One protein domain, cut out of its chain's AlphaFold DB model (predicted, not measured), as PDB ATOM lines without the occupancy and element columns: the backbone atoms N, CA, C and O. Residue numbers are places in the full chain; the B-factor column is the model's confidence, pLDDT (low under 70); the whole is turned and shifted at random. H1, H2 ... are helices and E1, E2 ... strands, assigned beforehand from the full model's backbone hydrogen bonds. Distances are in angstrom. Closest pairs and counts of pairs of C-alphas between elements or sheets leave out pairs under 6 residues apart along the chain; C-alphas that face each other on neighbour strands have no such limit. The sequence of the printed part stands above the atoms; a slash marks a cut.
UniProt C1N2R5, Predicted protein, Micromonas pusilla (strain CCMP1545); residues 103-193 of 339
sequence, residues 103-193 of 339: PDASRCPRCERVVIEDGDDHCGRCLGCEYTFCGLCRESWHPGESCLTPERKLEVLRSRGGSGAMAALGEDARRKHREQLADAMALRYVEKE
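What this domain is: This is residues 103 to 193 of the 339 residues of the protein "Predicted protein" of Micromonas pusilla (strain CCMP1545) (UniProt C1N2R5). The model has two lobes: a small one of two short strand hairpins, E1 with E2 and E3 with E4, set next to each other, and a helical one in which H1 and the long H3 run side by side in opposite ways. Short H2 lies in the turn between H1 and H3 at one end of that pair, and the stretch of residues 135 to 149 leads from the strand lobe to the helices. The printed part has 91 residues, with four named strands and then three named helices, in the order E1 E2 E3 E4 H1 H2 H3; each hairpin is an antiparallel sheet of two strands, and the class is mixed, helices and strands. The whole is compact, with a radius of gyration of the C-alphas of 13.6 A, and spans 42 by 30 by 17 A.

How they stand to each other: Start at E1, residues 105 to 107, and look across to E2, residues 114 to 116: this antiparallel hairpin has N 106 and O 115 within hydrogen-bond range at 2.9 A. Next find the hairpin of E3, residues 123 to 125, and E4, residues 132 to 134, also antiparallel, where N 124 and O 133 are 2.9 A apart. Between the hairpins, the closest C-alphas of E2 and E3 are those of Val 115 and Gly 124, 6.0 A apart. Go on to H1, residues 150 to 160, and H3, residues 171 to 193: they touch, closest at the C-alphas of Pro 150 and Arg 188, 5.0 A apart. Their lines stand at a shallow tilt of 24 degrees, opposite ways. H2, residues 163 to 167, is close to H3 but not clearly touching, with the C-alphas of Met 166 and Arg 174 closest at 6.2 A; H1 and H2 meet only through their link. E1, E2 and E3 are apart from H1, H2 and H3, and E4 is apart from H2 and H3. In H1 and H3 every O i to N i+4 pair is within hydrogen-bond range; in H2 it is 0 of 1, and 0 of 2 for O i to N i+3.

Where its parts are: Find C-alpha 105 at (-0.262, -19.749, -38.245), where E1 begins; E1 to E4 measure 7.1, 6.8, 6.6 and 7.3 A from first to last C-alpha. At C-alpha 150, (-0.738, -14.630, -58.336), H1 begins and runs 15.4 A. H2 measures 6.5 A. H3 runs 32.3 A and ends at C-alpha 193, (-2.740, -16.663, -71.070).

The domain as a whole: The two C-alphas farthest apart are those of Gly 128 and Glu 193, at 44.1 A. The printed part has no cut. The link from E4 to H1 is long, with 15 residues; those from H1 to H2 and from H2 to H3 are tight. The mean pLDDT of the printed part is 85.6, and residues 161 to 168 are under 70.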
ATOM      1  N   PRO A 103      -1.515 -24.066 -41.311       77.69
ATOM      2  CA  PRO A 103      -1.724 -23.169 -42.454       77.69
ATOM      3  C   PRO A 103      -2.254 -21.782 -42.069       77.69
ATOM      4  O   PRO A 103      -2.102 -20.831 -42.842       77.69
ATOM      5  N   ASP A 104      -2.879 -21.690 -40.900       84.00
ATOM      6  CA  ASP A 104      -3.449 -20.503 -40.268       84.00
ATOM      7  C   ASP A 104      -2.474 -19.835 -39.287       84.00
ATOM      8  O   ASP A 104      -2.797 -18.806 -38.707       84.00
ATOM      9  N   ALA A 105      -1.264 -20.370 -39.100       87.00
ATOM     10  CA  ALA A 105      -0.262 -19.749 -38.245       87.00
ATOM     11  C   ALA A 105       0.640 -18.795 -39.039       87.00
ATOM     12  O   ALA A 105       1.246 -19.150 -40.051       87.00
ATOM     13  N   SER A 106       0.812 -17.579 -38.525       88.56
ATOM     14  CA  SER A 106       1.738 -16.586 -39.068       88.56
ATOM     15  C   SER A 106       2.538 -15.898 -37.963       88.56
ATOM     16  O   SER A 106       2.157 -15.870 -36.795       88.56
ATOM     17  N   ARG A 107       3.708 -15.350 -38.306       89.88
ATOM     18  CA  ARG A 107       4.515 -14.554 -37.366       89.88
ATOM     19  C   ARG A 107       4.195 -13.080 -37.519       89.88
ATOM     20  O   ARG A 107       4.299 -12.566 -38.633       89.88
ATOM     21  N   CYS A 108       3.921 -12.396 -36.414       92.06
ATOM     22  CA  CYS A 108       3.761 -10.948 -36.403       92.06
ATOM     23  C   CYS A 108       5.007 -10.261 -36.999       92.06
ATOM     24  O   CYS A 108       6.118 -10.543 -36.548       92.06
ATOM     25  N   PRO A 109       4.865  -9.338 -37.965       92.75
ATOM     26  CA  PRO A 109       6.003  -8.659 -38.594       92.75
ATOM     27  C   PRO A 109       6.728  -7.668 -37.669       92.75
ATOM     28  O   PRO A 109       7.845  -7.270 -37.973       92.75
ATOM     29  N   ARG A 110       6.124  -7.271 -36.539       92.56
ATOM     30  CA  ARG A 110       6.728  -6.320 -35.584       92.56
ATOM     31  C   ARG A 110       7.483  -6.973 -34.431       92.56
ATOM     32  O   ARG A 110       8.454  -6.407 -33.953       92.56
ATOM     33  N   CYS A 111       6.984  -8.101 -33.927       92.69
ATOM     34  CA  CYS A 111       7.504  -8.725 -32.704       92.69
ATOM     35  C   CYS A 111       7.730 -10.239 -32.822       92.69
ATOM     36  O   CYS A 111       7.975 -10.893 -31.815       92.69
ATOM     37  N   GLU A 112       7.570 -10.804 -34.024       88.19
ATOM     38  CA  GLU A 112       7.820 -12.215 -34.377       88.19
ATOM     39  C   GLU A 112       7.010 -13.279 -33.620       88.19
ATOM     40  O   GLU A 112       7.110 -14.478 -33.916       88.19
ATOM     41  N   ARG A 113       6.136 -12.853 -32.701       89.56
ATOM     42  CA  ARG A 113       5.203 -13.722 -31.990       89.56
ATOM     43  C   ARG A 113       4.273 -14.420 -32.974       89.56
ATOM     44  O   ARG A 113       3.793 -13.817 -33.935       89.56
ATOM     45  N   VAL A 114       4.015 -15.691 -32.699       89.25
ATOM     46  CA  VAL A 114       3.067 -16.511 -33.448       89.25
ATOM     47  C   VAL A 114       1.656 -15.988 -33.218       89.25
ATOM     48  O   VAL A 114       1.262 -15.726 -32.082       89.25
ATOM     49  N   VAL A 115       0.919 -15.838 -34.306       91.12
ATOM     50  CA  VAL A 115      -0.470 -15.402 -34.356       91.12
ATOM     51  C   VAL A 115      -1.229 -16.419 -35.196       91.12
ATOM     52  O   VAL A 115      -0.759 -16.806 -36.266       91.12
ATOM     53  N   ILE A 116      -2.372 -16.868 -34.691       89.19
ATOM     54  CA  ILE A 116      -3.321 -17.660 -35.469       89.19
ATOM     55  C   ILE A 116      -4.225 -16.675 -36.209       89.19
ATOM     56  O   ILE A 116      -4.684 -15.698 -35.620       89.19
ATOM     57  N   GLU A 117      -4.382 -16.885 -37.507       88.19
ATOM     58  CA  GLU A 117      -5.207 -16.070 -38.390       88.19
ATOM     59  C   GLU A 117      -6.693 -16.320 -38.111       88.19
ATOM     60  O   GLU A 117      -7.134 -17.462 -37.975       88.19
ATOM     61  N   ASP A 118      -7.469 -15.242 -38.059       78.62
ATOM     62  CA  ASP A 118      -8.914 -15.293 -37.891       78.62
ATOM     63  C   ASP A 118      -9.592 -15.447 -39.262       78.62
ATOM     64  O   ASP A 118      -9.525 -14.562 -40.121       78.62
ATOM     65  N   GLY A 119     -10.295 -16.566 -39.448       72.94
ATOM     66  CA  GLY A 119     -11.151 -16.803 -40.610       72.94
ATOM     67  C   GLY A 119     -10.407 -16.998 -41.937       72.94
ATOM     68  O   GLY A 119      -9.212 -17.279 -41.983       72.94
ATOM     69  N   ASP A 120     -11.148 -16.878 -43.041       70.75
ATOM     70  CA  ASP A 120     -10.632 -17.133 -44.395       70.75
ATOM     71  C   ASP A 120      -9.923 -15.900 -45.014       70.75
ATOM     72  O   ASP A 120      -9.335 -15.999 -46.090       70.75
ATOM     73  N   ASP A 121      -9.924 -14.755 -44.319       78.69
ATOM     74  CA  ASP A 121      -9.382 -13.471 -44.800       78.69
ATOM     75  C   ASP A 121      -7.890 -13.272 -44.482       78.69
ATOM     76  O   ASP A 121      -7.330 -12.200 -44.735       78.69
ATOM     77  N   HIS A 122      -7.233 -14.286 -43.907       85.06
ATOM     78  CA  HIS A 122      -5.827 -14.238 -43.492       85.06
ATOM     79  C   HIS A 122      -5.510 -13.048 -42.567       85.06
ATOM     80  O   HIS A 122      -4.435 -12.449 -42.647       85.06
ATOM     81  N   CYS A 123      -6.453 -12.666 -41.704       90.94
ATOM     82  CA  CYS A 123      -6.280 -11.568 -40.761       90.94
ATOM     83  C   CYS A 123      -5.562 -12.059 -39.502       90.94
ATOM     84  O   CYS A 123      -6.090 -12.890 -38.774       90.94
ATOM     85  N   GLY A 124      -4.365 -11.547 -39.223       92.06
ATOM     86  CA  GLY A 124      -3.637 -11.842 -37.990       92.06
ATOM     87  C   GLY A 124      -3.655 -10.653 -37.039       92.06
ATOM     88  O   GLY A 124      -3.077  -9.609 -37.351       92.06
ATOM     89  N   ARG A 125      -4.243 -10.805 -35.845       93.81
ATOM     90  CA  ARG A 125      -4.153  -9.808 -34.764       93.81
ATOM     91  C   ARG A 125      -3.163 -10.252 -33.691       93.81
ATOM     92  O   ARG A 125      -3.390 -11.208 -32.956       93.81
ATOM     93  N   CYS A 126      -2.050  -9.534 -33.559       94.00
ATOM     94  CA  CYS A 126      -1.047  -9.866 -32.553       94.00
ATOM     95  C   CYS A 126      -1.480  -9.433 -31.147       94.00
ATOM     96  O   CYS A 126      -1.624  -8.245 -30.889       94.00
ATOM     97  N   LEU A 127      -1.568 -10.365 -30.196       90.75
ATOM     98  CA  LEU A 127      -1.879 -10.046 -28.792       90.75
ATOM     99  C   LEU A 127      -0.701  -9.436 -28.007       90.75
ATOM    100  O   LEU A 127      -0.867  -9.030 -26.865       90.75
ATOM    101  N   GLY A 128       0.509  -9.421 -28.578       92.00
ATOM    102  CA  GLY A 128       1.697  -8.861 -27.923       92.00
ATOM    103  C   GLY A 128       1.891  -7.368 -28.180       92.00
ATOM    104  O   GLY A 128       2.218  -6.627 -27.263       92.00
ATOM    105  N   CYS A 129       1.707  -6.936 -29.429       95.19
ATOM    106  CA  CYS A 129       1.903  -5.545 -29.849       95.19
ATOM    107  C   CYS A 129       0.664  -4.921 -30.509       95.19
ATOM    108  O   CYS A 129       0.770  -3.855 -31.110       95.19
ATOM    109  N   GLU A 130      -0.475  -5.619 -30.461       93.25
ATOM    110  CA  GLU A 130      -1.788  -5.211 -30.996       93.25
ATOM    111  C   GLU A 130      -1.835  -4.925 -32.503       93.25
ATOM    112  O   GLU A 130      -2.858  -4.504 -33.043       93.25
ATOM    113  N   TYR A 131      -0.748  -5.204 -33.221       95.00
ATOM    114  CA  TYR A 131      -0.672  -4.975 -34.652       95.00
ATOM    115  C   TYR A 131      -1.516  -5.987 -35.428       95.00
ATOM    116  O   TYR A 131      -1.424  -7.196 -35.196       95.00
ATOM    117  N   THR A 132      -2.309  -5.469 -36.367       94.50
ATOM    118  CA  THR A 132      -3.184  -6.249 -37.248       94.50
ATOM    119  C   THR A 132      -2.596  -6.260 -38.654       94.50
ATOM    120  O   THR A 132      -2.300  -5.200 -39.213       94.50
ATOM    121  N   PHE A 133      -2.390  -7.448 -39.211       93.50
ATOM    122  CA  PHE A 133      -1.652  -7.642 -40.457       93.50
ATOM    123  C   PHE A 133      -2.277  -8.731 -41.333       93.50
ATOM    124  O   PHE A 133      -3.038  -9.575 -40.860       93.50
ATOM    125  N   CYS A 134      -1.943  -8.714 -42.619       91.88
ATOM    126  CA  CYS A 134      -2.291  -9.771 -43.561       91.88
ATOM    127  C   CYS A 134      -1.272 -10.912 -43.462       91.88
ATOM    128  O   CYS A 134      -0.074 -10.713 -43.666       91.88
ATOM    129  N   GLY A 135      -1.735 -12.127 -43.185       89.25
ATOM    130  CA  GLY A 135      -0.895 -13.314 -43.063       89.25
ATOM    131  C   GLY A 135      -0.122 -13.651 -44.341       89.25
ATOM    132  O   GLY A 135       0.988 -14.190 -44.271       89.25
ATOM    133  N   LEU A 136      -0.668 -13.308 -45.514       88.44
ATOM    134  CA  LEU A 136      -0.054 -13.613 -46.807       88.44
ATOM    135  C   LEU A 136       1.120 -12.680 -47.136       88.44
ATOM    136  O   LEU A 136       2.223 -13.162 -47.393       88.44
ATOM    137  N   CYS A 137       0.899 -11.362 -47.141       89.75
ATOM    138  CA  CYS A 137       1.920 -10.377 -47.523       89.75
ATOM    139  C   CYS A 137       2.718  -9.811 -46.343       89.75
ATOM    140  O   CYS A 137       3.783  -9.246 -46.566       89.75
ATOM    141  N   ARG A 138       2.248 -10.004 -45.101       90.38
ATOM    142  CA  ARG A 138       2.844  -9.497 -43.848       90.38
ATOM    143  C   ARG A 138       2.818  -7.970 -43.692       90.38
ATOM    144  O   ARG A 138       3.477  -7.453 -42.795       90.38
ATOM    145  N   GLU A 139       2.018  -7.280 -44.499       91.12
ATOM    146  CA  GLU A 139       1.742  -5.844 -44.377       91.12
ATOM    147  C   GLU A 139       0.495  -5.572 -43.526       91.12
ATOM    148  O   GLU A 139      -0.201  -6.498 -43.094       91.12
ATOM    149  N   SER A 140       0.201  -4.289 -43.290       92.31
ATOM    150  CA  SER A 140      -1.027  -3.850 -42.613       92.31
ATOM    151  C   SER A 140      -2.256  -4.489 -43.261       92.31
ATOM    152  O   SER A 140      -2.341  -4.557 -44.484       92.31
ATOM    153  N   TRP A 141      -3.191  -4.980 -42.447       92.88
ATOM    154  CA  TRP A 141      -4.342  -5.723 -42.961       92.88
ATOM    155  C   TRP A 141      -5.196  -4.880 -43.921       92.88
ATOM    156  O   TRP A 141      -5.494  -3.720 -43.636       92.88
ATOM    157  N   HIS A 142      -5.590  -5.487 -45.043       87.94
ATOM    158  CA  HIS A 142      -6.358  -4.858 -46.115       87.94
ATOM    159  C   HIS A 142      -7.473  -5.821 -46.595       87.94
ATOM    160  O   HIS A 142      -7.193  -6.952 -46.998       87.94
ATOM    161  N   PRO A 143      -8.754  -5.423 -46.556       84.06
ATOM    162  CA  PRO A 143      -9.849  -6.250 -47.059       84.06
ATOM    163  C   PRO A 143     -10.003  -6.113 -48.579       84.06
ATOM    164  O   PRO A 143      -9.993  -5.010 -49.113       84.06
ATOM    165  N   GLY A 144     -10.186  -7.228 -49.292       75.12
ATOM    166  CA  GLY A 144     -10.571  -7.243 -50.715       75.12
ATOM    167  C   GLY A 144      -9.507  -6.790 -51.728       75.12
ATOM    168  O   GLY A 144      -9.671  -7.025 -52.923       75.12
ATOM    169  N   GLU A 145      -8.407  -6.188 -51.280       77.00
ATOM    170  CA  GLU A 145      -7.308  -5.759 -52.149       77.00
ATOM    171  C   GLU A 145      -6.311  -6.892 -52.438       77.00
ATOM    172  O   GLU A 145      -5.982  -7.713 -51.574       77.00
ATOM    173  N   SER A 146      -5.787  -6.931 -53.666       78.50
ATOM    174  CA  SER A 146      -4.728  -7.867 -54.046       78.50
ATOM    175  C   SER A 146      -3.388  -7.432 -53.452       78.50
ATOM    176  O   SER A 146      -2.783  -6.475 -53.927       78.50
ATOM    177  N   CYS A 147      -2.892  -8.159 -52.451       86.12
ATOM    178  CA  CYS A 147      -1.594  -7.865 -51.833       86.12
ATOM    179  C   CYS A 147      -0.385  -8.517 -52.481       86.12
ATOM    180  O   CYS A 147       0.740  -8.070 -52.277       86.12
ATOM    181  N   LEU A 148      -0.598  -9.612 -53.201       86.38
ATOM    182  CA  LEU A 148       0.456 -10.394 -53.828       86.38
ATOM    183  C   LEU A 148       0.105 -10.609 -55.291       86.38
ATOM    184  O   LEU A 148      -1.071 -10.759 -55.638       86.38
ATOM    185  N   THR A 149       1.136 -10.714 -56.130       88.62
ATOM    186  CA  THR A 149       0.956 -11.274 -57.469       88.62
ATOM    187  C   THR A 149       0.469 -12.725 -57.353       88.62
ATOM    188  O   THR A 149       0.782 -13.405 -56.362       88.62
ATOM    189  N   PRO A 150      -0.290 -13.240 -58.331       86.62
ATOM    190  CA  PRO A 150      -0.738 -14.630 -58.336       86.62
ATOM    191  C   PRO A 150       0.403 -15.642 -58.168       86.62
ATOM    192  O   PRO A 150       0.240 -16.628 -57.446       86.62
ATOM    193  N   GLU A 151       1.583 -15.388 -58.745       88.06
ATOM    194  CA  GLU A 151       2.784 -16.213 -58.552       88.06
ATOM    195  C   GLU A 151       3.200 -16.274 -57.084       88.06
ATOM    196  O   GLU A 151       3.385 -17.362 -56.535       88.06
ATOM    197  N   ARG A 152       3.327 -15.112 -56.435       89.62
ATOM    198  CA  ARG A 152       3.785 -15.040 -55.047       89.62
ATOM    199  C   ARG A 152       2.736 -15.595 -54.088       89.62
ATOM    200  O   ARG A 152       3.086 -16.287 -53.135       89.62
ATOM    201  N   LYS A 153       1.449 -15.364 -54.369       89.06
ATOM    202  CA  LYS A 153       0.335 -15.962 -53.616       89.06
ATOM    203  C   LYS A 153       0.397 -17.491 -53.665       89.06
ATOM    204  O   LYS A 153       0.263 -18.139 -52.628       89.06
ATOM    205  N   LEU A 154       0.661 -18.074 -54.837       88.25
ATOM    206  CA  LEU A 154       0.828 -19.524 -54.987       88.25
ATOM    207  C   LEU A 154       2.013 -20.074 -54.199       88.25
ATOM    208  O   LEU A 154       1.900 -21.141 -53.599       88.25
ATOM    209  N   GLU A 155       3.143 -19.375 -54.207       88.75
ATOM    210  CA  GLU A 155       4.337 -19.781 -53.466       88.75
ATOM    211  C   GLU A 155       4.078 -19.831 -51.953       88.75
ATOM    212  O   GLU A 155       4.392 -20.832 -51.302       88.75
ATOM    213  N   VAL A 156       3.437 -18.794 -51.404       87.94
ATOM    214  CA  VAL A 156       3.082 -18.724 -49.978       87.94
ATOM    215  C   VAL A 156       2.096 -19.832 -49.605       87.94
ATOM    216  O   VAL A 156       2.330 -20.557 -48.636       87.94
ATOM    217  N   LEU A 157       1.028 -20.020 -50.390       85.88
ATOM    218  CA  LEU A 157       0.031 -21.061 -50.125       85.88
ATOM    219  C   LEU A 157       0.650 -22.464 -50.196       85.88
ATOM    220  O   LEU A 157       0.428 -23.269 -49.301       85.88
ATOM    221  N   ARG A 158       1.494 -22.758 -51.192       86.00
ATOM    222  CA  ARG A 158       2.183 -24.061 -51.282       86.00
ATOM    223  C   ARG A 158       3.111 -24.315 -50.099       86.00
ATOM    224  O   ARG A 158       3.187 -25.443 -49.625       86.00
ATOM    225  N   SER A 159       3.789 -23.273 -49.622       82.50
ATOM    226  CA  SER A 159       4.694 -23.367 -48.473       82.50
ATOM    227  C   SER A 159       3.938 -23.672 -47.177       82.50
ATOM    228  O   SER A 159       4.382 -24.511 -46.399       82.50
ATOM    229  N   ARG A 160       2.757 -23.066 -46.980       79.69
ATOM    230  CA  ARG A 160       1.824 -23.385 -45.878       79.69
ATOM    231  C   ARG A 160       1.183 -24.772 -46.022       79.69
ATOM    232  O   ARG A 160       0.846 -25.415 -45.037       79.69
ATOM    233  N   GLY A 161       1.024 -25.229 -47.263       69.94
ATOM    234  CA  GLY A 161       0.407 -26.492 -47.669       69.94
ATOM    235  C   GLY A 161       1.320 -27.715 -47.693       69.94
ATOM    236  O   GLY A 161       0.966 -28.706 -48.334       69.94
ATOM    237  N   GLY A 162       2.505 -27.660 -47.072       67.81
ATOM    238  CA  GLY A 162       3.494 -28.738 -47.144       67.81
ATOM    239  C   GLY A 162       2.900 -30.119 -46.825       67.81
ATOM    240  O   GLY A 162       2.014 -30.256 -45.984       67.81
ATOM    241  N   SER A 163       3.394 -31.172 -47.482       55.50
ATOM    242  CA  SER A 163       2.779 -32.513 -47.476       55.50
ATOM    243  C   SER A 163       2.516 -33.098 -46.078       55.50
ATOM    244  O   SER A 163       1.558 -33.844 -45.898       55.50
ATOM    245  N   GLY A 164       3.340 -32.747 -45.080       60.22
ATOM    246  CA  GLY A 164       3.146 -33.148 -43.681       60.22
ATOM    247  C   GLY A 164       2.153 -32.277 -42.899       60.22
ATOM    248  O   GLY A 164       1.467 -32.790 -42.023       60.22
ATOM    249  N   ALA A 165       2.038 -30.992 -43.251       65.12
ATOM    250  CA  ALA A 165       1.106 -30.027 -42.666       65.12
ATOM    251  C   ALA A 165      -0.345 -30.424 -42.962       65.12
ATOM    252  O   ALA A 165      -1.183 -30.538 -42.075       65.12
ATOM    253  N   MET A 166      -0.624 -30.720 -44.234       67.31
ATOM    254  CA  MET A 166      -1.985 -30.995 -44.695       67.31
ATOM    255  C   MET A 166      -2.508 -32.354 -44.234       67.31
ATOM    256  O   MET A 166      -3.707 -32.493 -44.015       67.31
ATOM    257  N   ALA A 167      -1.636 -33.354 -44.061       67.38
ATOM    258  CA  ALA A 167      -2.038 -34.693 -43.627       67.38
ATOM    259  C   ALA A 167      -2.618 -34.719 -42.200       67.38
ATOM    260  O   ALA A 167      -3.455 -35.568 -41.905       67.38
ATOM    261  N   ALA A 168      -2.191 -33.790 -41.339       66.94
ATOM    262  CA  ALA A 168      -2.634 -33.697 -39.950       66.94
ATOM    263  C   ALA A 168      -3.951 -32.917 -39.765       66.94
ATOM    264  O   ALA A 168      -4.515 -32.921 -38.672       66.94
ATOM    265  N   LEU A 169      -4.450 -32.247 -40.810       72.56
ATOM    266  CA  LEU A 169      -5.632 -31.389 -40.734       72.56
ATOM    267  C   LEU A 169      -6.934 -32.127 -41.062       72.56
ATOM    268  O   LEU A 169      -6.973 -33.097 -41.827       72.56
ATOM    269  N   GLY A 170      -8.039 -31.584 -40.546       82.06
ATOM    270  CA  GLY A 170      -9.392 -32.007 -40.905       82.06
ATOM    271  C   GLY A 170      -9.658 -31.939 -42.414       82.06
ATOM    272  O   GLY A 170      -8.977 -31.245 -43.171       82.06
ATOM    273  N   GLU A 171     -10.649 -32.700 -42.880       84.94
ATOM    274  CA  GLU A 171     -11.024 -32.740 -44.301       84.94
ATOM    275  C   GLU A 171     -11.467 -31.372 -44.836       84.94
ATOM    276  O   GLU A 171     -11.025 -30.968 -45.912       84.94
ATOM    277  N   ASP A 172     -12.231 -30.609 -44.051       83.88
ATOM    278  CA  ASP A 172     -12.673 -29.266 -44.434       83.88
ATOM    279  C   ASP A 172     -11.519 -28.282 -44.630       83.88
ATOM    280  O   ASP A 172     -11.481 -27.566 -45.630       83.88
ATOM    281  N   ALA A 173     -10.540 -28.277 -43.723       80.88
ATOM    282  CA  ALA A 173      -9.360 -27.423 -43.843       80.88
ATOM    283  C   ALA A 173      -8.536 -27.781 -45.095       80.88
ATOM    284  O   ALA A 173      -8.108 -26.898 -45.840       80.88
ATOM    285  N   ARG A 174      -8.382 -29.081 -45.387       83.81
ATOM    286  CA  ARG A 174      -7.717 -29.561 -46.611       83.81
ATOM    287  C   ARG A 174      -8.466 -29.155 -47.880       83.81
ATOM    288  O   ARG A 174      -7.829 -28.820 -48.881       83.81
ATOM    289  N   ARG A 175      -9.801 -29.204 -47.861       87.19
ATOM    290  CA  ARG A 175     -10.649 -28.778 -48.979       87.19
ATOM    291  C   ARG A 175     -10.495 -27.279 -49.236       87.19
ATOM    292  O   ARG A 175     -10.135 -26.915 -50.352       87.19
ATOM    293  N   LYS A 176     -10.647 -26.440 -48.204       85.00
ATOM    294  CA  LYS A 176     -10.454 -24.983 -48.299       85.00
ATOM    295  C   LYS A 176      -9.075 -24.614 -48.845       85.00
ATOM    296  O   LYS A 176      -8.957 -23.805 -49.758       85.00
ATOM    297  N   HIS A 177      -8.022 -25.256 -48.340       85.25
ATOM    298  CA  HIS A 177      -6.666 -25.010 -48.825       85.25
ATOM    299  C   HIS A 177      -6.507 -25.344 -50.320       85.25
ATOM    300  O   HIS A 177      -5.866 -24.612 -51.075       85.25
ATOM    301  N   ARG A 178      -7.124 -26.443 -50.771       87.75
ATOM    302  CA  ARG A 178      -7.125 -26.841 -52.184       87.75
ATOM    303  C   ARG A 178      -7.881 -25.845 -53.059       87.75
ATOM    304  O   ARG A 178      -7.403 -25.550 -54.151       87.75
ATOM    305  N   GLU A 179      -9.016 -25.341 -52.586       89.69
ATOM    306  CA  GLU A 179      -9.798 -24.292 -53.256       89.69
ATOM    307  C   GLU A 179      -8.949 -23.019 -53.417       89.69
ATOM    308  O   GLU A 179      -8.737 -22.569 -54.538       89.69
ATOM    309  N   GLN A 180      -8.313 -22.532 -52.344       87.12
ATOM    310  CA  GLN A 180      -7.427 -21.358 -52.399       87.12
ATOM    311  C   GLN A 180      -6.253 -21.527 -53.379       87.12
ATOM    312  O   GLN A 180      -5.891 -20.593 -54.102       87.12
ATOM    313  N   LEU A 181      -5.640 -22.716 -53.416       89.38
ATOM    314  CA  LEU A 181      -4.586 -23.036 -54.379       89.38
ATOM    315  C   LEU A 181      -5.113 -23.050 -55.817       89.38
ATOM    316  O   LEU A 181      -4.436 -22.538 -56.710       89.38
ATOM    317  N   ALA A 182      -6.284 -23.642 -56.048       90.62
ATOM    318  CA  ALA A 182      -6.911 -23.691 -57.364       90.62
ATOM    319  C   ALA A 182      -7.254 -22.281 -57.865       90.62
ATOM    320  O   ALA A 182      -6.903 -21.943 -58.995       90.62
ATOM    321  N   ASP A 183      -7.820 -21.436 -57.005       89.06
ATOM    322  CA  ASP A 183      -8.156 -20.048 -57.323       89.06
ATOM    323  C   ASP A 183      -6.909 -19.234 -57.679       89.06
ATOM    324  O   ASP A 183      -6.871 -18.540 -58.696       89.06
ATOM    325  N   ALA A 184      -5.840 -19.357 -56.888       89.00
ATOM    326  CA  ALA A 184      -4.581 -18.679 -57.180       89.00
ATOM    327  C   ALA A 184      -3.939 -19.184 -58.493       89.00
ATOM    328  O   ALA A 184      -3.353 -18.394 -59.236       89.00
ATOM    329  N   MET A 185      -4.083 -20.477 -58.824       90.94
ATOM    330  CA  MET A 185      -3.616 -21.034 -60.103       90.94
ATOM    331  C   MET A 185      -4.440 -20.516 -61.278       90.94
ATOM    332  O   MET A 185      -3.861 -20.165 -62.306       90.94
ATOM    333  N   ALA A 186      -5.760 -20.429 -61.122       90.44
ATOM    334  CA  ALA A 186      -6.652 -19.883 -62.133       90.44
ATOM    335  C   ALA A 186      -6.333 -18.407 -62.414       90.44
ATOM    336  O   ALA A 186      -6.189 -18.026 -63.574       90.44
ATOM    337  N   LEU A 187      -6.127 -17.595 -61.371       88.88
ATOM    338  CA  LEU A 187      -5.746 -16.187 -61.517       88.88
ATOM    339  C   LEU A 187      -4.420 -16.018 -62.264       88.88
ATOM    340  O   LEU A 187      -4.348 -15.214 -63.191       88.88
ATOM    341  N   ARG A 188      -3.400 -16.811 -61.913       91.50
ATOM    342  CA  ARG A 188      -2.112 -16.817 -62.620       91.50
ATOM    343  C   ARG A 188      -2.261 -17.218 -64.087       91.50
ATOM    344  O   ARG A 188      -1.625 -16.644 -64.965       91.50
ATOM    345  N   TYR A 189      -3.080 -18.230 -64.362       91.62
ATOM    346  CA  TYR A 189      -3.325 -18.673 -65.730       91.62
ATOM    347  C   TYR A 189      -4.004 -17.580 -66.561       91.62
ATOM    348  O   TYR A 189      -3.583 -17.323 -67.683       91.62
ATOM    349  N   VAL A 190      -4.990 -16.885 -65.989       91.06
ATOM    350  CA  VAL A 190      -5.656 -15.745 -66.634       91.06
ATOM    351  C   VAL A 190      -4.694 -14.580 -66.861       91.06
ATOM    352  O   VAL A 190      -4.777 -13.941 -67.898       91.06
ATOM    353  N   GLU A 191      -3.787 -14.282 -65.935       88.44
ATOM    354  CA  GLU A 191      -2.816 -13.196 -66.125       88.44
ATOM    355  C   GLU A 191      -1.812 -13.496 -67.244       88.44
ATOM    356  O   GLU A 191      -1.411 -12.600 -67.982       88.44
ATOM    357  N   LYS A 192      -1.430 -14.768 -67.394       89.12
ATOM    358  CA  LYS A 192      -0.436 -15.187 -68.382       89.12
ATOM    359  C   LYS A 192      -1.026 -15.445 -69.769       89.12
ATOM    360  O   LYS A 192      -0.426 -15.071 -70.770       89.12
ATOM    361  N   GLU A 193      -2.156 -16.140 -69.827       89.31
ATOM    362  CA  GLU A 193      -2.740 -16.663 -71.070       89.31
ATOM    363  C   GLU A 193      -4.109 -16.040 -71.381       89.31
ATOM    364  O   GLU A 193      -4.682 -16.320 -72.432       89.31
TER     365      GLU A 193